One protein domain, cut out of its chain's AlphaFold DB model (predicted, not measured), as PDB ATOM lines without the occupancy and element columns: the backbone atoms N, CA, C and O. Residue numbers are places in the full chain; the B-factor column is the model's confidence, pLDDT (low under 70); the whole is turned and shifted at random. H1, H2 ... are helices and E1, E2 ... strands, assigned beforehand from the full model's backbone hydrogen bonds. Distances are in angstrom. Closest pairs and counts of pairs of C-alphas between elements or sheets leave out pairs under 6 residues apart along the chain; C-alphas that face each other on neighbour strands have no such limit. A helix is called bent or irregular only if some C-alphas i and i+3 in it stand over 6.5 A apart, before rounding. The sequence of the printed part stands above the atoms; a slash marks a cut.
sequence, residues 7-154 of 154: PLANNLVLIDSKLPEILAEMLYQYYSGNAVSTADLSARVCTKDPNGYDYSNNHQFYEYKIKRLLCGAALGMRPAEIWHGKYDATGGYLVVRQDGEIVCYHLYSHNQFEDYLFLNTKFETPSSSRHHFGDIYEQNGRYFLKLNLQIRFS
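Overview. This is residues 7 to 154 of the 154 residues of the protein "HpaII family restriction endonuclease" of Neisseria brasiliensis (UniProt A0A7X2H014). What shape do these coordinates make? Five helices, H1 to H5, pack mostly crosswise into a core, with the short strand pair E3 and E6 beside the start of H3. The hairpin E1 and E2 lies at one end of the longest axis, near H5, and the hairpin E4 and E5 lies at the other, where residues 138 to 143 stick out. What is it made of, and how large is it? The printed part has 148 residues, with six named helices and six named strands in the order H1 H2 H3 H4 E1 E2 H5 E3 H6 E4 E5 E6; its class is mixed, with three antiparallel two-stranded sheets. It is compact, with a radius of gyration of the C-alphas of 16.4 A and spans of 51 by 44 by 31 A.

Along the chain. Where are the first helices? H1 is residues 7 to 15, from C-alpha 7 at (-41.418, 45.398, 24.881); H2 is 19 to 31, 18.2 A long; H3 is 38 to 48, 15.2 A; H4 is 61 to 74, 20.1 A. What follows? E1 is residues 93 to 96, E2 is 102 to 105, and H5 is 107 to 119, 18.3 A long and irregular, with C-alphas 108 and 111 8.4 A apart. E3 is 121 to 123, H6 is 128 to 131, E4 is 136 to 139, E5 is 142 to 145, and E6 is 151 to 153, ending with C-alpha 153 at (-47.168, 38.642, 2.739).

Arrangement. What does the hub, H4, touch? It touches H1 at a steep tilt of 55 degrees, closest C-alphas Ile 15 and Leu 69, 6.9 A, and only just touches H2, with 3 pairs of C-alphas within 8 A, closest Leu 19 and Lys 65, 6.9 A. H3 and H4 form a helical hairpin at 33 degrees, only just shallow, closest C-alphas Cys 46 and Tyr 62, 6.0 A; residues 66 to 71 of H4 touch H5, closest C-alphas Lys 67 and Glu 114, 5.4 A. How are the strands paired? N 93 and O 105 of the hairpin E1 and E2 are 2.8 A apart, N 122 and O 152 of E3 and E6 2.9 A, and N 144 and O 137 of the hairpin E4 and E5 2.8 A, within hydrogen-bond range. Are the helix backbones complete? Every O i to N i+4 pair is within range in H1, H2, H3 and H4, and 7 of 9 in H5; H6, which touches no helix, is too short for such a pair.

Size, cuts and confidence. How far does it reach? The two C-alphas farthest apart, those of Glu 101 and Gly 141, are 52.7 A apart, and the printed part has no cut. Which links are long, and where is confidence low? The links H3 to H4 and H4 to E1 are long, and residues 54 to 59 stand free. The pLDDT is under 70 in residues 89 to 92, 104 to 108 and 128 to 132.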
ATOM      1  N   PRO A   7     -40.065  45.111  25.368       92.44
ATOM      2  CA  PRO A   7     -41.418  45.398  24.881       92.44
ATOM      3  C   PRO A   7     -41.999  44.242  24.061       92.44
ATOM      4  O   PRO A   7     -43.099  43.779  24.351       92.44
ATOM      5  N   LEU A   8     -41.223  43.701  23.116       93.50
ATOM      6  CA  LEU A   8     -41.638  42.558  22.307       93.50
ATOM      7  C   LEU A   8     -41.935  41.331  23.176       93.50
ATOM      8  O   LEU A   8     -42.978  40.711  23.006       93.50
ATOM      9  N   ALA A   9     -41.052  40.997  24.121       94.31
ATOM     10  CA  ALA A   9     -41.257  39.862  25.020       94.31
ATOM     11  C   ALA A   9     -42.586  39.978  25.786       94.31
ATOM     12  O   ALA A   9     -43.360  39.025  25.820       94.31
ATOM     13  N   ASN A  10     -42.879  41.161  26.332       95.75
ATOM     14  CA  ASN A  10     -44.124  41.415  27.054       95.75
ATOM     15  C   ASN A  10     -45.351  41.341  26.137       95.75
ATOM     16  O   ASN A  10     -46.353  40.751  26.527       95.75
ATOM     17  N   ASN A  11     -45.271  41.886  24.921       96.62
ATOM     18  CA  ASN A  11     -46.370  41.822  23.954       96.62
ATOM     19  C   ASN A  11     -46.681  40.375  23.543       96.62
ATOM     20  O   ASN A  11     -47.846  40.004  23.434       96.62
ATOM     21  N   LEU A  12     -45.652  39.543  23.352       96.94
ATOM     22  CA  LEU A  12     -45.838  38.124  23.045       96.94
ATOM     23  C   LEU A  12     -46.496  37.386  24.214       96.94
ATOM     24  O   LEU A  12     -47.468  36.670  24.001       96.94
ATOM     25  N   VAL A  13     -46.010  37.605  25.442       96.94
ATOM     26  CA  VAL A  13     -46.593  37.015  26.661       96.94
ATOM     27  C   VAL A  13     -48.033  37.478  26.886       96.94
ATOM     28  O   VAL A  13     -48.852  36.686  27.347       96.94
ATOM     29  N   LEU A  14     -48.355  38.730  26.544       96.81
ATOM     30  CA  LEU A  14     -49.716  39.263  26.613       96.81
ATOM     31  C   LEU A  14     -50.672  38.505  25.684       96.81
ATOM     32  O   LEU A  14     -51.817  38.273  26.063       96.81
ATOM     33  N   ILE A  15     -50.220  38.133  24.483       96.50
ATOM     34  CA  ILE A  15     -51.012  37.309  23.560       96.50
ATOM     35  C   ILE A  15     -51.148  35.895  24.116       96.50
ATOM     36  O   ILE A  15     -52.256  35.372  24.196       96.50
ATOM     37  N   ASP A  16     -50.024  35.277  24.477       96.88
ATOM     38  CA  ASP A  16     -49.993  33.964  25.106       96.88
ATOM     39  C   ASP A  16     -48.661  33.738  25.835       96.88
ATOM     40  O   ASP A  16     -47.581  33.958  25.286       96.88
ATOM     41  N   SER A  17     -48.730  33.230  27.068       96.62
ATOM     42  CA  SER A  17     -47.551  33.019  27.925       96.62
ATOM     43  C   SER A  17     -46.448  32.150  27.301       96.62
ATOM     44  O   SER A  17     -45.280  32.300  27.662       96.62
ATOM     45  N   LYS A  18     -46.792  31.263  26.359       96.88
ATOM     46  CA  LYS A  18     -45.866  30.353  25.673       96.88
ATOM     47  C   LYS A  18     -45.459  30.817  24.282       96.88
ATOM     48  O   LYS A  18     -44.556  30.229  23.687       96.88
ATOM     49  N   LEU A  19     -46.041  31.902  23.778       97.12
ATOM     50  CA  LEU A  19     -45.736  32.432  22.453       97.12
ATOM     51  C   LEU A  19     -44.253  32.773  22.224       97.12
ATOM     52  O   LEU A  19     -43.775  32.509  21.121       97.12
ATOM     53  N   PRO A  20     -43.484  33.293  23.208       96.38
ATOM     54  CA  PRO A  20     -42.048  33.500  23.021       96.38
ATOM     55  C   PRO A  20     -41.283  32.212  22.684       96.38
ATOM     56  O   PRO A  20     -40.397  32.239  21.835       96.38
ATOM     57  N   GLU A  21     -41.633  31.091  23.322       96.12
ATOM     58  CA  GLU A  21     -41.005  29.778  23.096       96.12
ATOM     59  C   GLU A  21     -41.362  29.244  21.698       96.12
ATOM     60  O   GLU A  21     -40.489  28.786  20.963       96.12
ATOM     61  N   ILE A  22     -42.629  29.390  21.299       97.62
ATOM     62  CA  ILE A  22     -43.134  29.005  19.970       97.62
ATOM     63  C   ILE A  22     -42.406  29.777  18.870       97.62
ATOM     64  O   ILE A  22     -41.877  29.188  17.929       97.62
ATOM     65  N   LEU A  23     -42.366  31.105  18.993       96.69
ATOM     66  CA  LEU A  23     -41.797  31.980  17.974       96.69
ATOM     67  C   LEU A  23     -40.283  31.803  17.853       96.69
ATOM     68  O   LEU A  23     -39.735  31.884  16.754       96.69
ATOM     69  N   ALA A  24     -39.612  31.527  18.969       95.44
ATOM     70  CA  ALA A  24     -38.200  31.192  18.981       95.44
ATOM     71  C   ALA A  24     -37.903  29.893  18.216       95.44
ATOM     72  O   ALA A  24     -36.971  29.864  17.412       95.44
ATOM     73  N   GLU A  25     -38.718  28.851  18.405       97.00
ATOM     74  CA  GLU A  25     -38.590  27.605  17.643       97.00
ATOM     75  C   GLU A  25     -38.892  27.828  16.155       97.00
ATOM     76  O   GLU A  25     -38.126  27.379  15.308       97.00
ATOM     77  N   MET A  26     -39.930  28.600  15.803       97.56
ATOM     78  CA  MET A  26     -40.197  28.962  14.400       97.56
ATOM     79  C   MET A  26     -38.998  29.671  13.762       97.56
ATOM     80  O   MET A  26     -38.601  29.349  12.644       97.56
ATOM     81  N   LEU A  27     -38.393  30.620  14.480       95.44
ATOM     82  CA  LEU A  27     -37.237  31.366  13.994       95.44
ATOM     83  C   LEU A  27     -36.019  30.454  13.799       95.44
ATOM     84  O   LEU A  27     -35.307  30.574  12.803       95.44
ATOM     85  N   TYR A  28     -35.808  29.510  14.716       94.94
ATOM     86  CA  TYR A  28     -34.773  28.490  14.584       94.94
ATOM     87  C   TYR A  28     -35.006  27.593  13.361       94.94
ATOM     88  O   TYR A  28     -34.081  27.377  12.578       94.94
ATOM     89  N   GLN A  29     -36.238  27.120  13.148       96.81
ATOM     90  CA  GLN A  29     -36.601  26.317  11.977       96.81
ATOM     91  C   GLN A  29     -36.369  27.084  10.667       96.81
ATOM     92  O   GLN A  29     -35.829  26.519   9.713       96.81
ATOM     93  N   TYR A  30     -36.715  28.371  10.636       96.62
ATOM     94  CA  TYR A  30     -36.487  29.243   9.488       96.62
ATOM     95  C   TYR A  30     -34.995  29.386   9.161       96.62
ATOM     96  O   TYR A  30     -34.569  29.065   8.052       96.62
ATOM     97  N   TYR A  31     -34.178  29.793  10.136       93.81
ATOM     98  CA  TYR A  31     -32.742  29.999   9.916       93.81
ATOM     99  C   TYR A  31     -31.946  28.703   9.736       93.81
ATOM    100  O   TYR A  31     -30.845  28.738   9.194       93.81
ATOM    101  N   SER A  32     -32.515  27.559  10.119       94.12
ATOM    102  CA  SER A  32     -31.972  26.235   9.788       94.12
ATOM    103  C   SER A  32     -32.287  25.798   8.349       94.12
ATOM    104  O   SER A  32     -31.862  24.722   7.940       94.12
ATOM    105  N   GLY A  33     -33.040  26.595   7.581       94.75
ATOM    106  CA  GLY A  33     -33.401  26.299   6.193       94.75
ATOM    107  C   GLY A  33     -34.542  25.292   6.034       94.75
ATOM    108  O   GLY A  33     -34.731  24.747   4.950       94.75
ATOM    109  N   ASN A  34     -35.312  25.021   7.093       96.25
ATOM    110  CA  ASN A  34     -36.308  23.950   7.079       96.25
ATOM    111  C   ASN A  34     -37.636  24.358   6.415       96.25
ATOM    112  O   ASN A  34     -38.311  23.517   5.817       96.25
ATOM    113  N   ALA A  35     -38.055  25.616   6.543       97.12
ATOM    114  CA  ALA A  35     -39.269  26.147   5.920       97.12
ATOM    115  C   ALA A  35     -39.234  27.678   5.872       97.12
ATOM    116  O   ALA A  35     -38.449  28.302   6.582       97.12
ATOM    117  N   VAL A  36     -40.108  28.273   5.055       97.06
ATOM    118  CA  VAL A  36     -40.244  29.735   4.932       97.06
ATOM    119  C   VAL A  36     -41.668  30.232   5.164       97.06
ATOM    120  O   VAL A  36     -41.833  31.311   5.726       97.06
ATOM    121  N   SER A  37     -42.700  29.481   4.760       98.06
ATOM    122  CA  SER A  37     -44.090  29.895   4.973       98.06
ATOM    123  C   SER A  37     -44.457  29.796   6.455       98.06
ATOM    124  O   SER A  37     -43.956  28.928   7.179       98.06
ATOM    125  N   THR A  38     -45.339  30.680   6.922       98.06
ATOM    126  CA  THR A  38     -45.793  30.656   8.318       98.06
ATOM    127  C   THR A  38     -46.508  29.343   8.647       98.06
ATOM    128  O   THR A  38     -46.297  28.784   9.725       98.06
ATOM    129  N   ALA A  39     -47.287  28.812   7.698       98.06
ATOM    130  CA  ALA A  39     -47.977  27.534   7.831       98.06
ATOM    131  C   ALA A  39     -47.010  26.347   7.980       98.06
ATOM    132  O   ALA A  39     -47.143  25.560   8.920       98.06
ATOM    133  N   ASP A  40     -45.987  26.251   7.127       98.12
ATOM    134  CA  ASP A  40     -45.009  25.158   7.195       98.12
ATOM    135  C   ASP A  40     -44.146  25.249   8.458       98.12
ATOM    136  O   ASP A  40     -43.849  24.237   9.097       98.12
ATOM    137  N   LEU A  41     -43.757  26.464   8.859       98.25
ATOM    138  CA  LEU A  41     -43.043  26.684  10.115       98.25
ATOM    139  C   LEU A  41     -43.901  26.262  11.312       98.25
ATOM    140  O   LEU A  41     -43.407  25.549  12.182       98.25
ATOM    141  N   SER A  42     -45.186  26.623  11.330       97.75
ATOM    142  CA  SER A  42     -46.140  26.194  12.361       97.75
ATOM    143  C   SER A  42     -46.237  24.669  12.454       97.75
ATOM    144  O   SER A  42     -46.122  24.109  13.544       97.75
ATOM    145  N   ALA A  43     -46.366  23.975  11.319       97.12
ATOM    146  CA  ALA A  43     -46.421  22.513  11.276       97.12
ATOM    147  C   ALA A  43     -45.135  21.858  11.818       97.12
ATOM    148  O   ALA A  43     -45.181  20.845  12.526       97.12
ATOM    149  N   ARG A  44     -43.972  22.467  11.554       97.12
ATOM    150  CA  ARG A  44     -42.690  22.014  12.113       97.12
ATOM    151  C   ARG A  44     -42.618  22.213  13.619       97.12
ATOM    152  O   ARG A  44     -42.193  21.294  14.317       97.12
ATOM    153  N   VAL A  45     -43.053  23.366  14.126       96.38
ATOM    154  CA  VAL A  45     -43.097  23.612  15.574       96.38
ATOM    155  C   VAL A  45     -44.090  22.678  16.259       96.38
ATOM    156  O   VAL A  45     -43.769  22.141  17.311       96.38
ATOM    157  N   CYS A  46     -45.231  22.390  15.632       95.38
ATOM    158  CA  CYS A  46     -46.189  21.396  16.115       95.38
ATOM    159  C   CYS A  46     -45.546  20.010  16.271       95.38
ATOM    160  O   CYS A  46     -45.720  19.365  17.299       95.38
ATOM    161  N   THR A  47     -44.751  19.583  15.283       94.75
ATOM    162  CA  THR A  47     -43.995  18.318  15.341       94.75
ATOM    163  C   THR A  47     -42.917  18.328  16.431       94.75
ATOM    164  O   THR A  47     -42.627  17.293  17.025       94.75
ATOM    165  N   LYS A  48     -42.279  19.480  16.675       95.94
ATOM    166  CA  LYS A  48     -41.235  19.628  17.703       95.94
ATOM    167  C   LYS A  48     -41.788  19.735  19.116       95.94
ATOM    168  O   LYS A  48     -41.089  19.362  20.050       95.94
ATOM    169  N   ASP A  49     -43.001  20.255  19.235       95.75
ATOM    170  CA  ASP A  49     -43.746  20.456  20.468       95.75
ATOM    171  C   ASP A  49     -42.912  21.071  21.614       95.75
ATOM    172  O   ASP A  49     -42.765  20.466  22.677       95.75
ATOM    173  N   PRO A  50     -42.345  22.284  21.439       95.00
ATOM    174  CA  PRO A  50     -41.489  22.907  22.453       95.00
ATOM    175  C   PRO A  50     -42.184  23.140  23.803       95.00
ATOM    176  O   PRO A  50     -41.503  23.369  24.802       95.00
ATOM    177  N   ASN A  51     -43.520  23.114  23.850       96.06
ATOM    178  CA  ASN A  51     -44.294  23.328  25.069       96.06
ATOM    179  C   ASN A  51     -44.894  22.047  25.673       96.06
ATOM    180  O   ASN A  51     -45.444  22.135  26.771       96.06
ATOM    181  N   GLY A  52     -44.792  20.892  25.005       95.88
ATOM    182  CA  GLY A  52     -45.319  19.620  25.510       95.88
ATOM    183  C   GLY A  52     -46.846  19.590  25.643       95.88
ATOM    184  O   GLY A  52     -47.348  19.196  26.698       95.88
ATOM    185  N   TYR A  53     -47.593  20.081  24.647       95.44
ATOM    186  CA  TYR A  53     -49.058  20.110  24.728       95.44
ATOM    187  C   TYR A  53     -49.683  18.712  24.585       95.44
ATOM    188  O   TYR A  53     -49.172  17.842  23.885       95.44
ATOM    189  N   ASP A  54     -50.844  18.510  25.214       93.56
ATOM    190  CA  ASP A  54     -51.611  17.268  25.083       93.56
ATOM    191  C   ASP A  54     -52.501  17.280  23.831       93.56
ATOM    192  O   ASP A  54     -53.472  18.032  23.737       93.56
ATOM    193  N   TYR A  55     -52.191  16.394  22.885       89.81
ATOM    194  CA  TYR A  55     -52.922  16.229  21.630       89.81
ATOM    195  C   TYR A  55     -54.020  15.164  21.671       89.81
ATOM    196  O   TYR A  55     -54.587  14.854  20.625       89.81
ATOM    197  N   SER A  56     -54.366  14.623  22.843       92.06
ATOM    198  CA  SER A  56     -55.424  13.613  23.009       92.06
ATOM    199  C   SER A  56     -56.755  13.978  22.331       92.06
ATOM    200  O   SER A  56     -57.477  13.095  21.873       92.06
ATOM    201  N   ASN A  57     -57.049  15.278  22.209       91.44
ATOM    202  CA  ASN A  57     -58.262  15.815  21.586       91.44
ATOM    203  C   ASN A  57     -58.024  16.496  20.224       91.44
ATOM    204  O   ASN A  57     -58.874  17.257  19.768       91.44
ATOM    205  N   ASN A  58     -56.879  16.268  19.571       88.38
ATOM    206  CA  ASN A  58     -56.524  16.871  18.276       88.38
ATOM    207  C   ASN A  58     -56.589  18.414  18.259       88.38
ATOM    208  O   ASN A  58     -56.937  19.029  17.250       88.38
ATOM    209  N   HIS A  59     -56.257  19.057  19.379       90.56
ATOM    210  CA  HIS A  59     -56.210  20.514  19.466       90.56
ATOM    211  C   HIS A  59     -55.063  21.096  18.623       90.56
ATOM    212  O   HIS A  59     -53.920  20.646  18.696       90.56
ATOM    213  N   GLN A  60     -55.347  22.169  17.884       92.94
ATOM    214  CA  GLN A  60     -54.374  22.876  17.044       92.94
ATOM    215  C   GLN A  60     -53.715  24.055  17.785       92.94
ATOM    216  O   GLN A  60     -53.849  25.214  17.395       92.94
ATOM    217  N   PHE A  61     -53.005  23.775  18.886       96.56
ATOM    218  CA  PHE A  61     -52.463  24.819  19.772       96.56
ATOM    219  C   PHE A  61     -51.532  25.811  19.065       96.56
ATOM    220  O   PHE A  61     -51.681  27.022  19.226       96.56
ATOM    221  N   TYR A  62     -50.563  25.303  18.301       97.00
ATOM    222  CA  TYR A  62     -49.533  26.126  17.663       97.00
ATOM    223  C   TYR A  62     -50.122  27.013  16.566       97.00
ATOM    224  O   TYR A  62     -49.902  28.222  16.577       97.00
ATOM    225  N   GLU A  63     -50.937  26.433  15.684       96.94
ATOM    226  CA  GLU A  63     -51.620  27.166  14.616       96.94
ATOM    227  C   GLU A  63     -52.494  28.292  15.180       96.94
ATOM    228  O   GLU A  63     -52.366  29.440  14.753       96.94
ATOM    229  N   TYR A  64     -53.313  27.991  16.192       96.69
ATOM    230  CA  TYR A  64     -54.155  28.988  16.847       96.69
ATOM    231  C   TYR A  64     -53.327  30.147  17.418       96.69
ATOM    232  O   TYR A  64     -53.579  31.312  17.119       96.69
ATOM    233  N   LYS A  65     -52.285  29.847  18.202       97.81
ATOM    234  CA  LYS A  65     -51.441  30.876  18.836       97.81
ATOM    235  C   LYS A  65     -50.706  31.739  17.803       97.81
ATOM    236  O   LYS A  65     -50.569  32.946  18.001       97.81
ATOM    237  N   ILE A  66     -50.276  31.154  16.685       98.06
ATOM    238  CA  ILE A  66     -49.621  31.887  15.594       98.06
ATOM    239  C   ILE A  66     -50.623  32.789  14.863       98.06
ATOM    240  O   ILE A  66     -50.308  33.951  14.612       98.06
ATOM    241  N   LYS A  67     -51.849  32.325  14.595       97.31
ATOM    242  CA  LYS A  67     -52.925  33.173  14.045       97.31
ATOM    243  C   LYS A  67     -53.189  34.396  14.924       97.31
ATOM    244  O   LYS A  67     -53.224  35.517  14.418       97.31
ATOM    245  N   ARG A  68     -53.244  34.219  16.251       95.94
ATOM    246  CA  ARG A  68     -53.391  35.334  17.209       95.94
ATOM    247  C   ARG A  68     -52.239  36.337  17.139       95.94
ATOM    248  O   ARG A  68     -52.490  37.542  17.177       95.94
ATOM    249  N   LEU A  69     -50.997  35.861  17.000       97.06
ATOM    250  CA  LEU A  69     -49.829  36.721  16.784       97.06
ATOM    251  C   LEU A  69     -49.971  37.559  15.509       97.06
ATOM    252  O   LEU A  69     -49.793  38.778  15.553       97.06
ATOM    253  N   LEU A  70     -50.306  36.913  14.391       96.56
ATOM    254  CA  LEU A  70     -50.465  37.580  13.100       96.56
ATOM    255  C   LEU A  70     -51.591  38.614  13.140       96.56
ATOM    256  O   LEU A  70     -51.398  39.732  12.672       96.56
ATOM    257  N   CYS A  71     -52.733  38.284  13.747       93.38
ATOM    258  CA  CYS A  71     -53.827  39.235  13.918       93.38
ATOM    259  C   CYS A  71     -53.440  40.418  14.798       93.38
ATOM    260  O   CYS A  71     -53.739  41.553  14.435       93.38
ATOM    261  N   GLY A  72     -52.758  40.179  15.922       93.25
ATOM    262  CA  GLY A  72     -52.236  41.255  16.761       93.25
ATOM    263  C   GLY A  72     -51.356  42.206  15.953       93.25
ATOM    264  O   GLY A  72     -51.593  43.411  15.953       93.25
ATOM    265  N   ALA A  73     -50.394  41.662  15.202       93.62
ATOM    266  CA  ALA A  73     -49.503  42.440  14.342       93.62
ATOM    267  C   ALA A  73     -50.253  43.203  13.235       93.62
ATOM    268  O   ALA A  73     -49.986  44.381  13.012       93.62
ATOM    269  N   ALA A  74     -51.215  42.561  12.568       90.12
ATOM    270  CA  ALA A  74     -51.988  43.172  11.490       90.12
ATOM    271  C   ALA A  74     -52.920  44.295  11.978       90.12
ATOM    272  O   ALA A  74     -53.194  45.227  11.226       90.12
ATOM    273  N   LEU A  75     -53.392  44.221  13.228       89.12
ATOM    274  CA  LEU A  75     -54.398  45.129  13.789       89.12
ATOM    275  C   LEU A  75     -53.834  46.176  14.765       89.12
ATOM    276  O   LEU A  75     -54.620  46.844  15.434       89.12
ATOM    277  N   GLY A  76     -52.509  46.340  14.857       87.81
ATOM    278  CA  GLY A  76     -51.896  47.474  15.573       87.81
ATOM    279  C   GLY A  76     -50.770  47.135  16.552       87.81
ATOM    280  O   GLY A  76     -50.134  48.042  17.087       87.81
ATOM    281  N   MET A  77     -50.456  45.858  16.795       93.31
ATOM    282  CA  MET A  77     -49.312  45.500  17.641       93.31
ATOM    283  C   MET A  77     -47.992  45.859  16.944       93.31
ATOM    284  O   MET A  77     -47.672  45.344  15.873       93.31
ATOM    285  N   ARG A  78     -47.169  46.678  17.606       92.06
ATOM    286  CA  ARG A  78     -45.816  47.037  17.154       92.06
ATOM    287  C   ARG A  78     -44.758  46.402  18.070       92.06
ATOM    288  O   ARG A  78     -44.894  46.493  19.287       92.06
ATOM    289  N   PRO A  79     -43.674  45.798  17.540       89.06
ATOM    290  CA  PRO A  79     -42.652  45.134  18.365       89.06
ATOM    291  C   PRO A  79     -41.920  46.043  19.364       89.06
ATOM    292  O   PRO A  79     -41.472  45.576  20.409       89.06
ATOM    293  N   ALA A  80     -41.751  47.324  19.023       90.12
ATOM    294  CA  ALA A  80     -40.968  48.283  19.803       90.12
ATOM    295  C   ALA A  80     -41.799  49.085  20.822       90.12
ATOM    296  O   ALA A  80     -41.228  49.833  21.614       90.12
ATOM    297  N   GLU A  81     -43.122  48.929  20.821       93.06
ATOM    298  CA  GLU A  81     -44.049  49.701  21.653       93.06
ATOM    299  C   GLU A  81     -44.798  48.770  22.606       93.06
ATOM    300  O   GLU A  81     -45.001  47.595  22.307       93.06
ATOM    301  N   ILE A  82     -45.208  49.280  23.769       94.25
ATOM    302  CA  ILE A  82     -46.046  48.509  24.693       94.25
ATOM    303  C   ILE A  82     -47.433  48.386  24.069       94.25
ATOM    304  O   ILE A  82     -48.108  49.389  23.841       94.25
ATOM    305  N   TRP A  83     -47.864  47.156  23.813       94.56
ATOM    306  CA  TRP A  83     -49.193  46.893  23.291       94.56
ATOM    307  C   TRP A  83     -50.131  46.480  24.422       94.56
ATOM    308  O   TRP A  83     -49.794  45.648  25.257       94.56
ATOM    309  N   HIS A  84     -51.328  47.064  24.449       92.75
ATOM    310  CA  HIS A  84     -52.331  46.820  25.492       92.75
ATOM    311  C   HIS A  84     -53.482  45.920  25.017       92.75
ATOM    312  O   HIS A  84     -54.554  45.928  25.618       92.75
ATOM    313  N   GLY A  85     -53.300  45.195  23.907       89.50
ATOM    314  CA  GLY A  85     -54.347  44.346  23.326       89.50
ATOM    315  C   GLY A  85     -55.474  45.122  22.635       89.50
ATOM    316  O   GLY A  85     -56.528  44.557  22.359       89.50
ATOM    317  N   LYS A  86     -55.279  46.421  22.377       87.56
ATOM    318  CA  LYS A  86     -56.244  47.266  21.662       87.56
ATOM    319  C   LYS A  86     -55.937  47.249  20.168       87.56
ATOM    320  O   LYS A  86     -54.781  47.418  19.784       87.56
ATOM    321  N   TYR A  87     -56.969  47.035  19.358       86.62
ATOM    322  CA  TYR A  87     -56.874  47.080  17.903       86.62
ATOM    323  C   TYR A  87     -57.104  48.501  17.393       86.62
ATOM    324  O   TYR A  87     -58.054  49.162  17.814       86.62
ATOM    325  N   ASP A  88     -56.257  48.936  16.464       78.81
ATOM    326  CA  ASP A  88     -56.364  50.240  15.805       78.81
ATOM    327  C   ASP A  88     -57.509  50.251  14.780       78.81
ATOM    328  O   ASP A  88     -58.156  51.273  14.559       78.81
ATOM    329  N   ALA A  89     -57.790  49.095  14.167       69.69
ATOM    330  CA  ALA A  89     -58.858  48.917  13.193       69.69
ATOM    331  C   ALA A  89     -60.023  48.118  13.798       69.69
ATOM    332  O   ALA A  89     -59.888  46.937  14.114       69.69
ATOM    333  N   THR A  90     -61.186  48.761  13.931       65.31
ATOM    334  CA  THR A  90     -62.416  48.156  14.477       65.31
ATOM    335  C   THR A  90     -63.557  48.045  13.457       65.31
ATOM    336  O   THR A  90     -64.554  47.389  13.732       65.31
ATOM    337  N   GLY A  91     -63.431  48.651  12.269       63.06
ATOM    338  CA  GLY A  91     -64.455  48.602  11.206       63.06
ATOM    339  C   GLY A  91     -64.258  47.491  10.161       63.06
ATOM    340  O   GLY A  91     -65.189  47.145   9.430       63.06
ATOM    341  N   GLY A  92     -63.053  46.920  10.097       66.56
ATOM    342  CA  GLY A  92     -62.636  45.928   9.105       66.56
ATOM    343  C   GLY A  92     -61.186  46.133   8.655       66.56
ATOM    344  O   GLY A  92     -60.559  47.129   9.011       66.56
ATOM    345  N   TYR A  93     -60.653  45.182   7.891       74.50
ATOM    346  CA  TYR A  93     -59.298  45.173   7.344       74.50
ATOM    347  C   TYR A  93     -59.359  45.019   5.822       74.50
ATOM    348  O   TYR A  93     -59.986  44.087   5.315       74.50
ATOM    349  N   LEU A  94     -58.724  45.936   5.093       76.19
ATOM    350  CA  LEU A  94     -58.635  45.897   3.635       76.19
ATOM    351  C   LEU A  94     -57.268  45.354   3.230       76.19
ATOM    352  O   LEU A  94     -56.243  45.936   3.582       76.19
ATOM    353  N   VAL A  95     -57.257  44.265   2.463       74.94
ATOM    354  CA  VAL A  95     -56.046  43.718   1.847       74.94
ATOM    355  C   VAL A  95     -56.082  43.993   0.358       74.94
ATOM    356  O   VAL A  95     -57.022  43.586  -0.317       74.94
ATOM    357  N   VAL A  96     -55.045  44.649  -0.152       76.31
ATOM    358  CA  VAL A  96     -54.839  44.812  -1.593       76.31
ATOM    359  C   VAL A  96     -53.836  43.758  -2.039       76.31
ATOM    360  O   VAL A  96     -52.683  43.767  -1.604       76.31
ATOM    361  N   ARG A  97     -54.287  42.818  -2.867       78.75
ATOM    362  CA  ARG A  97     -53.437  41.784  -3.462       78.75
ATOM    363  C   ARG A  97     -52.582  42.382  -4.584       78.75
ATOM    364  O   ARG A  97     -52.841  43.483  -5.066       78.75
ATOM    365  N   GLN A  98     -51.536  41.665  -5.003       75.44
ATOM    366  CA  GLN A  98     -50.613  42.146  -6.048       75.44
ATOM    367  C   GLN A  98     -51.294  42.369  -7.409       75.44
ATOM    368  O   GLN A  98     -50.842  43.203  -8.187       75.44
ATOM    369  N   ASP A  99     -52.379  41.646  -7.683       79.44
ATOM    370  CA  ASP A  99     -53.218  41.783  -8.880       79.44
ATOM    371  C   ASP A  99     -54.215  42.958  -8.800       79.44
ATOM    372  O   ASP A  99     -54.964  43.200  -9.744       79.44
ATOM    373  N   GLY A 100     -54.210  43.715  -7.698       76.62
ATOM    374  CA  GLY A 100     -55.109  44.842  -7.469       76.62
ATOM    375  C   GLY A 100     -56.474  44.452  -6.901       76.62
ATOM    376  O   GLY A 100     -57.293  45.342  -6.665       76.62
ATOM    377  N   GLU A 101     -56.732  43.165  -6.642       78.94
ATOM    378  CA  GLU A 101     -57.956  42.731  -5.970       78.94
ATOM    379  C   GLU A 101     -57.976  43.241  -4.521       78.94
ATOM    380  O   GLU A 101     -57.020  43.067  -3.757       78.94
ATOM    381  N   ILE A 102     -59.087  43.874  -4.136       74.88
ATOM    382  CA  ILE A 102     -59.311  44.356  -2.773       74.88
ATOM    383  C   ILE A 102     -60.197  43.352  -2.045       74.88
ATOM    384  O   ILE A 102     -61.373  43.197  -2.370       74.88
ATOM    385  N   VAL A 103     -59.648  42.721  -1.011       73.19
ATOM    386  CA  VAL A 103     -60.394  41.847  -0.108       73.19
ATOM    387  C   VAL A 103     -60.698  42.615   1.174       73.19
ATOM    388  O   VAL A 103     -59.787  43.058   1.876       73.19
ATOM    389  N   CYS A 104     -61.984  42.794   1.476       67.69
ATOM    390  CA  CYS A 104     -62.441  43.442   2.703       67.69
ATOM    391  C   CYS A 104     -62.880  42.395   3.723       67.69
ATOM    392  O   CYS A 104     -63.843  41.662   3.494       67.69
ATOM    393  N   TYR A 105     -62.211  42.360   4.870       66.44
ATOM    394  CA  TYR A 105     -62.624  41.555   6.009       66.44
ATOM    395  C   TYR A 105     -63.295  42.446   7.045       66.44
ATOM    396  O   TYR A 105     -62.654  43.294   7.657       66.44
ATOM    397  N   HIS A 106     -64.582  42.235   7.296       66.56
ATOM    398  CA  HIS A 106     -65.214  42.764   8.502       66.56
ATOM    399  C   HIS A 106     -64.863  41.869   9.697       66.56
ATOM    400  O   HIS A 106     -64.604  40.680   9.522       66.56
ATOM    401  N   LEU A 107     -64.896  42.410  10.921       61.16
ATOM    402  CA  LEU A 107     -64.628  41.643  12.151       61.16
ATOM    403  C   LEU A 107     -65.480  40.360  12.273       61.16
ATOM    404  O   LEU A 107     -65.056  39.412  12.923       61.16
ATOM    405  N   TYR A 108     -66.643  40.294  11.613       55.62
ATOM    406  CA  TYR A 108     -67.491  39.098  11.543       55.62
ATOM    407  C   TYR A 108     -66.855  37.914  10.790       55.62
ATOM    408  O   TYR A 108     -67.208  36.769  11.057       55.62
ATOM    409  N   SER A 109     -65.882  38.161   9.912       72.25
ATOM    410  CA  SER A 109     -65.112  37.136   9.194       72.25
ATOM    411  C   SER A 109     -63.763  36.853   9.866       72.25
ATOM    412  O   SER A 109     -62.783  36.555   9.184       72.25
ATOM    413  N   HIS A 110     -63.687  36.958  11.199       81.62
ATOM    414  CA  HIS A 110     -62.436  36.853  11.959       81.62
ATOM    415  C   HIS A 110     -61.621  35.597  11.625       81.62
ATOM    416  O   HIS A 110     -60.428  35.706  11.362       81.62
ATOM    417  N   ASN A 111     -62.274  34.433  11.545       86.75
ATOM    418  CA  ASN A 111     -61.600  33.172  11.223       86.75
ATOM    419  C   ASN A 111     -61.002  33.191   9.809       86.75
ATOM    420  O   ASN A 111     -59.858  32.800   9.624       86.75
ATOM    421  N   GLN A 112     -61.735  33.716   8.820       87.69
ATOM    422  CA  GLN A 112     -61.231  33.828   7.445       87.69
ATOM    423  C   GLN A 112     -60.050  34.797   7.358       87.69
ATOM    424  O   GLN A 112     -59.121  34.574   6.591       87.69
ATOM    425  N   PHE A 113     -60.076  35.866   8.155       87.50
ATOM    426  CA  PHE A 113     -58.967  36.805   8.248       87.50
ATOM    427  C   PHE A 113     -57.728  36.164   8.889       87.50
ATOM    428  O   PHE A 113     -56.631  36.284   8.348       87.50
ATOM    429  N   GLU A 114     -57.902  35.447  10.002       92.38
ATOM    430  CA  GLU A 114     -56.838  34.674  10.652       92.38
ATOM    431  C   GLU A 114     -56.226  33.640   9.690       92.38
ATOM    432  O   GLU A 114     -55.003  33.588   9.536       92.38
ATOM    433  N   ASP A 115     -57.068  32.874   8.989       94.12
ATOM    434  CA  ASP A 115     -56.652  31.895   7.979       94.12
ATOM    435  C   ASP A 115     -55.899  32.563   6.829       94.12
ATOM    436  O   ASP A 115     -54.841  32.089   6.412       94.12
ATOM    437  N   TYR A 116     -56.403  33.698   6.339       92.31
ATOM    438  CA  TYR A 116     -55.762  34.449   5.271       92.31
ATOM    439  C   TYR A 116     -54.356  34.895   5.671       92.31
ATOM    440  O   TYR A 116     -53.406  34.639   4.929       92.31
ATOM    441  N   LEU A 117     -54.196  35.522   6.843       94.31
ATOM    442  CA  LEU A 117     -52.881  35.933   7.337       94.31
ATOM    443  C   LEU A 117     -51.946  34.726   7.477       94.31
ATOM    444  O   LEU A 117     -50.789  34.788   7.067       94.31
ATOM    445  N   PHE A 118     -52.438  33.625   8.040       97.19
ATOM    446  CA  PHE A 118     -51.639  32.430   8.290       97.19
ATOM    447  C   PHE A 118     -51.141  31.763   7.003       97.19
ATOM    448  O   PHE A 118     -49.963  31.419   6.904       97.19
ATOM    449  N   LEU A 119     -52.012  31.634   6.002       96.69
ATOM    450  CA  LEU A 119     -51.702  30.970   4.734       96.69
ATOM    451  C   LEU A 119     -50.923  31.862   3.760       96.69
ATOM    452  O   LEU A 119     -50.198  31.351   2.910       96.69
ATOM    453  N   ASN A 120     -51.046  33.186   3.880       95.50
ATOM    454  CA  ASN A 120     -50.443  34.136   2.942       95.50
ATOM    455  C   ASN A 120     -49.259  34.898   3.537       95.50
ATOM    456  O   ASN A 120     -48.876  35.918   2.975       95.50
ATOM    457  N   THR A 121     -48.669  34.442   4.645       97.12
ATOM    458  CA  THR A 121     -47.447  35.045   5.195       97.12
ATOM    459  C   THR A 121     -46.266  34.082   5.216       97.12
ATOM    460  O   THR A 121     -46.415  32.858   5.254       97.12
ATOM    461  N   LYS A 122     -45.062  34.655   5.192       97.31
ATOM    462  CA  LYS A 122     -43.785  33.944   5.243       97.31
ATOM    463  C   LYS A 122     -42.744  34.718   6.041       97.31
ATOM    464  O   LYS A 122     -42.824  35.944   6.163       97.31
ATOM    465  N   PHE A 123     -41.760  33.994   6.559       96.44
ATOM    466  CA  PHE A 123     -40.583  34.561   7.204       96.44
ATOM    467  C   PHE A 123     -39.590  35.019   6.129       96.44
ATOM    468  O   PHE A 123     -39.385  34.345   5.116       96.44
ATOM    469  N   GLU A 124     -38.970  36.174   6.349       93.25
ATOM    470  CA  GLU A 124     -37.985  36.764   5.444       93.25
ATOM    471  C   GLU A 124     -36.723  37.163   6.219       93.25
ATOM    472  O   GLU A 124     -36.784  37.555   7.383       93.25
ATOM    473  N   THR A 125     -35.566  37.080   5.563       87.31
ATOM    474  CA  THR A 125     -34.312  37.597   6.103       87.31
ATOM    475  C   THR A 125     -34.131  39.020   5.577       87.31
ATOM    476  O   THR A 125     -33.991  39.190   4.362       87.31
ATOM    477  N   PRO A 126     -34.128  40.052   6.442       75.88
ATOM    478  CA  PRO A 126     -33.848  41.414   6.007       75.88
ATOM    479  C   PRO A 126     -32.430  41.528   5.441       75.88
ATOM    480  O   PRO A 126     -31.548  40.732   5.762       75.88
ATOM    481  N   SER A 127     -32.183  42.587   4.667       70.44
ATOM    482  CA  SER A 127     -30.828  42.937   4.227       70.44
ATOM    483  C   SER A 127     -29.860  42.991   5.420       70.44
ATOM    484  O   SER A 127     -30.098  43.702   6.403       70.44
ATOM    485  N   SER A 128     -28.763  42.237   5.319       63.44
ATOM    486  CA  SER A 128     -27.783  42.043   6.393       63.44
ATOM    487  C   SER A 128     -27.070  43.332   6.807       63.44
ATOM    488  O   SER A 128     -26.746  43.507   7.981       63.44
ATOM    489  N   SER A 129     -26.898  44.282   5.883       63.91
ATOM    490  CA  SER A 129     -26.110  45.501   6.096       63.91
ATOM    491  C   SER A 129     -26.791  46.560   6.969       63.91
ATOM    492  O   SER A 129     -26.103  47.382   7.568       63.91
ATOM    493  N   ARG A 130     -28.128  46.563   7.075       61.78
ATOM    494  CA  ARG A 130     -28.874  47.638   7.760       61.78
ATOM    495  C   ARG A 130     -29.167  47.356   9.240       61.78
ATOM    496  O   ARG A 130     -29.509  48.281   9.972       61.78
ATOM    497  N   HIS A 131     -29.054  46.101   9.687       63.97
ATOM    498  CA  HIS A 131     -29.592  45.674  10.990       63.97
ATOM    499  C   HIS A 131     -28.656  44.819  11.860       63.97
ATOM    500  O   HIS A 131     -29.105  44.332  12.906       63.97
ATOM    501  N   HIS A 132     -27.377  44.664  11.494       68.69
ATOM    502  CA  HIS A 132     -26.421  43.826  12.242       68.69
ATOM    503  C   HIS A 132     -26.912  42.372  12.375       68.69
ATOM    504  O   HIS A 132     -26.827  41.750  13.432       68.69
ATOM    505  N   PHE A 133     -27.568  41.875  11.326       75.69
ATOM    506  CA  PHE A 133     -28.091  40.516  11.285       75.69
ATOM    507  C   PHE A 133     -26.931  39.523  11.160       75.69
ATOM    508  O   PHE A 133     -26.094  39.681  10.275       75.69
ATOM    509  N   GLY A 134     -26.922  38.487  12.001       76.94
ATOM    510  CA  GLY A 134     -25.882  37.457  11.998       76.94
ATOM    511  C   GLY A 134     -24.655  37.790  12.849       76.94
ATOM    512  O   GLY A 134     -23.737  36.976  12.918       76.94
ATOM    513  N   ASP A 135     -24.646  38.937  13.534       83.31
ATOM    514  CA  ASP A 135     -23.548  39.307  14.425       83.31
ATOM    515  C   ASP A 135     -23.519  38.394  15.656       83.31
ATOM    516  O   ASP A 135     -24.547  38.125  16.293       83.31
ATOM    517  N   ILE A 136     -22.316  37.940  16.006       87.38
ATOM    518  CA  ILE A 136     -22.056  37.253  17.268       87.38
ATOM    519  C   ILE A 136     -21.736  38.313  18.318       87.38
ATOM    520  O   ILE A 136     -20.856  39.148  18.112       87.38
ATOM    521  N   TYR A 137     -22.427  38.275  19.452       88.56
ATOM    522  CA  TYR A 137     -22.179  39.175  20.575       88.56
ATOM    523  C   TYR A 137     -22.027  38.401  21.880       88.56
ATOM    524  O   TYR A 137     -22.593  37.321  22.052       88.56
ATOM    525  N   GLU A 138     -21.248  38.956  22.804       91.19
ATOM    526  CA  GLU A 138     -21.052  38.389  24.133       91.19
ATOM    527  C   GLU A 138     -21.935  39.109  25.154       91.19
ATOM    528  O   GLU A 138     -21.991  40.338  25.201       91.19
ATOM    529  N   GLN A 139     -22.615  38.342  26.002       88.69
ATOM    530  CA  GLN A 139     -23.336  38.868  27.152       88.69
ATOM    531  C   GLN A 139     -23.171  37.916  28.338       88.69
ATOM    532  O   GLN A 139     -23.528  36.742  28.259       88.69
ATOM    533  N   ASN A 140     -22.644  38.425  29.456       90.62
ATOM    534  CA  ASN A 140     -22.393  37.653  30.681       90.62
ATOM    535  C   ASN A 140     -21.542  36.382  30.447       90.62
ATOM    536  O   ASN A 140     -21.882  35.311  30.956       90.62
ATOM    537  N   GLY A 141     -20.474  36.470  29.643       92.00
ATOM    538  CA  GLY A 141     -19.579  35.339  29.360       92.00
ATOM    539  C   GLY A 141     -20.158  34.276  28.421       92.00
ATOM    540  O   GLY A 141     -19.632  33.166  28.346       92.00
ATOM    541  N   ARG A 142     -21.273  34.567  27.737       91.75
ATOM    542  CA  ARG A 142     -21.900  33.678  26.749       91.75
ATOM    543  C   ARG A 142     -22.001  34.372  25.401       91.75
ATOM    544  O   ARG A 142     -22.357  35.546  25.341       91.75
ATOM    545  N   TYR A 143     -21.746  33.620  24.336       89.75
ATOM    546  CA  TYR A 143     -21.905  34.090  22.964       89.75
ATOM    547  C   TYR A 143     -23.324  33.837  22.455       89.75
ATOM    548  O   TYR A 143     -23.900  32.769  22.674       89.75
ATOM    549  N   PHE A 144     -23.868  34.824  21.754       88.81
ATOM    550  CA  PHE A 144     -25.198  34.808  21.164       88.81
ATOM    551  C   PHE A 144     -25.125  35.227  19.700       88.81
ATOM    552  O   PHE A 144     -24.311  36.071  19.335       88.81
ATOM    553  N   LEU A 145     -26.011  34.668  18.878       88.50
ATOM    554  CA  LEU A 145     -26.198  35.067  17.486       88.50
ATOM    555  C   LEU A 145     -27.403  36.003  17.381       88.50
ATOM    556  O   LEU A 145     -28.499  35.661  17.834       88.50
ATOM    557  N   LYS A 146     -27.222  37.181  16.781       87.00
ATOM    558  CA  LYS A 146     -28.315  38.128  16.564       87.00
ATOM    559  C   LYS A 146     -29.138  37.735  15.337       87.00
ATOM    560  O   LYS A 146     -28.706  37.903  14.198       87.00
ATOM    561  N   LEU A 147     -30.351  37.254  15.585       88.50
ATOM    562  CA  LEU A 147     -31.337  36.909  14.561       88.50
ATOM    563  C   LEU A 147     -32.460  37.945  14.531       88.50
ATOM    564  O   LEU A 147     -32.831  38.495  15.569       88.50
ATOM    565  N   ASN A 148     -33.014  38.191  13.344       88.06
ATOM    566  CA  ASN A 148     -34.132  39.108  13.158       88.06
ATOM    567  C   ASN A 148     -35.393  38.318  12.821       88.06
ATOM    568  O   ASN A 148     -35.343  37.365  12.055       88.06
ATOM    569  N   LEU A 149     -36.532  38.741  13.357       90.44
ATOM    570  CA  LEU A 149     -37.830  38.245  12.920       90.44
ATOM    571  C   LEU A 149     -38.439  39.250  11.948       90.44
ATOM    572  O   LEU A 149     -38.656  40.407  12.308       90.44
ATOM    573  N   GLN A 150     -38.763  38.788  10.748       92.81
ATOM    574  CA  GLN A 150     -39.542  39.548   9.785       92.81
ATOM    575  C   GLN A 150     -40.560  38.622   9.132       92.81
ATOM    576  O   GLN A 150     -40.209  37.554   8.637       92.81
ATOM    577  N   ILE A 151     -41.822  39.050   9.143       94.62
ATOM    578  CA  ILE A 151     -42.950  38.339   8.542       94.62
ATOM    579  C   ILE A 151     -43.555  39.257   7.486       94.62
ATOM    580  O   ILE A 151     -43.765  40.446   7.746       94.62
ATOM    581  N   ARG A 152     -43.815  38.733   6.289       93.12
ATOM    582  CA  ARG A 152     -44.426  39.481   5.180       93.12
ATOM    583  C   ARG A 152     -45.449  38.642   4.454       93.12
ATOM    584  O   ARG A 152     -45.424  37.421   4.557       93.12
ATOM    585  N   PHE A 153     -46.305  39.315   3.694       92.19
ATOM    586  CA  PHE A 153     -47.168  38.642   2.739       92.19
ATOM    587  C   PHE A 153     -46.340  37.934   1.656       92.19
ATOM    588  O   PHE A 153     -45.280  38.430   1.253       92.19
ATOM    589  N   SER A 154     -46.805  36.747   1.266       85.50
ATOM    590  CA  SER A 154     -46.172  35.866   0.285       85.50
ATOM    591  C   SER A 154     -46.222  36.417  -1.128       85.50
ATOM    592  O   SER A 154     -47.238  37.038  -1.506       85.50
TER     593      SER A 154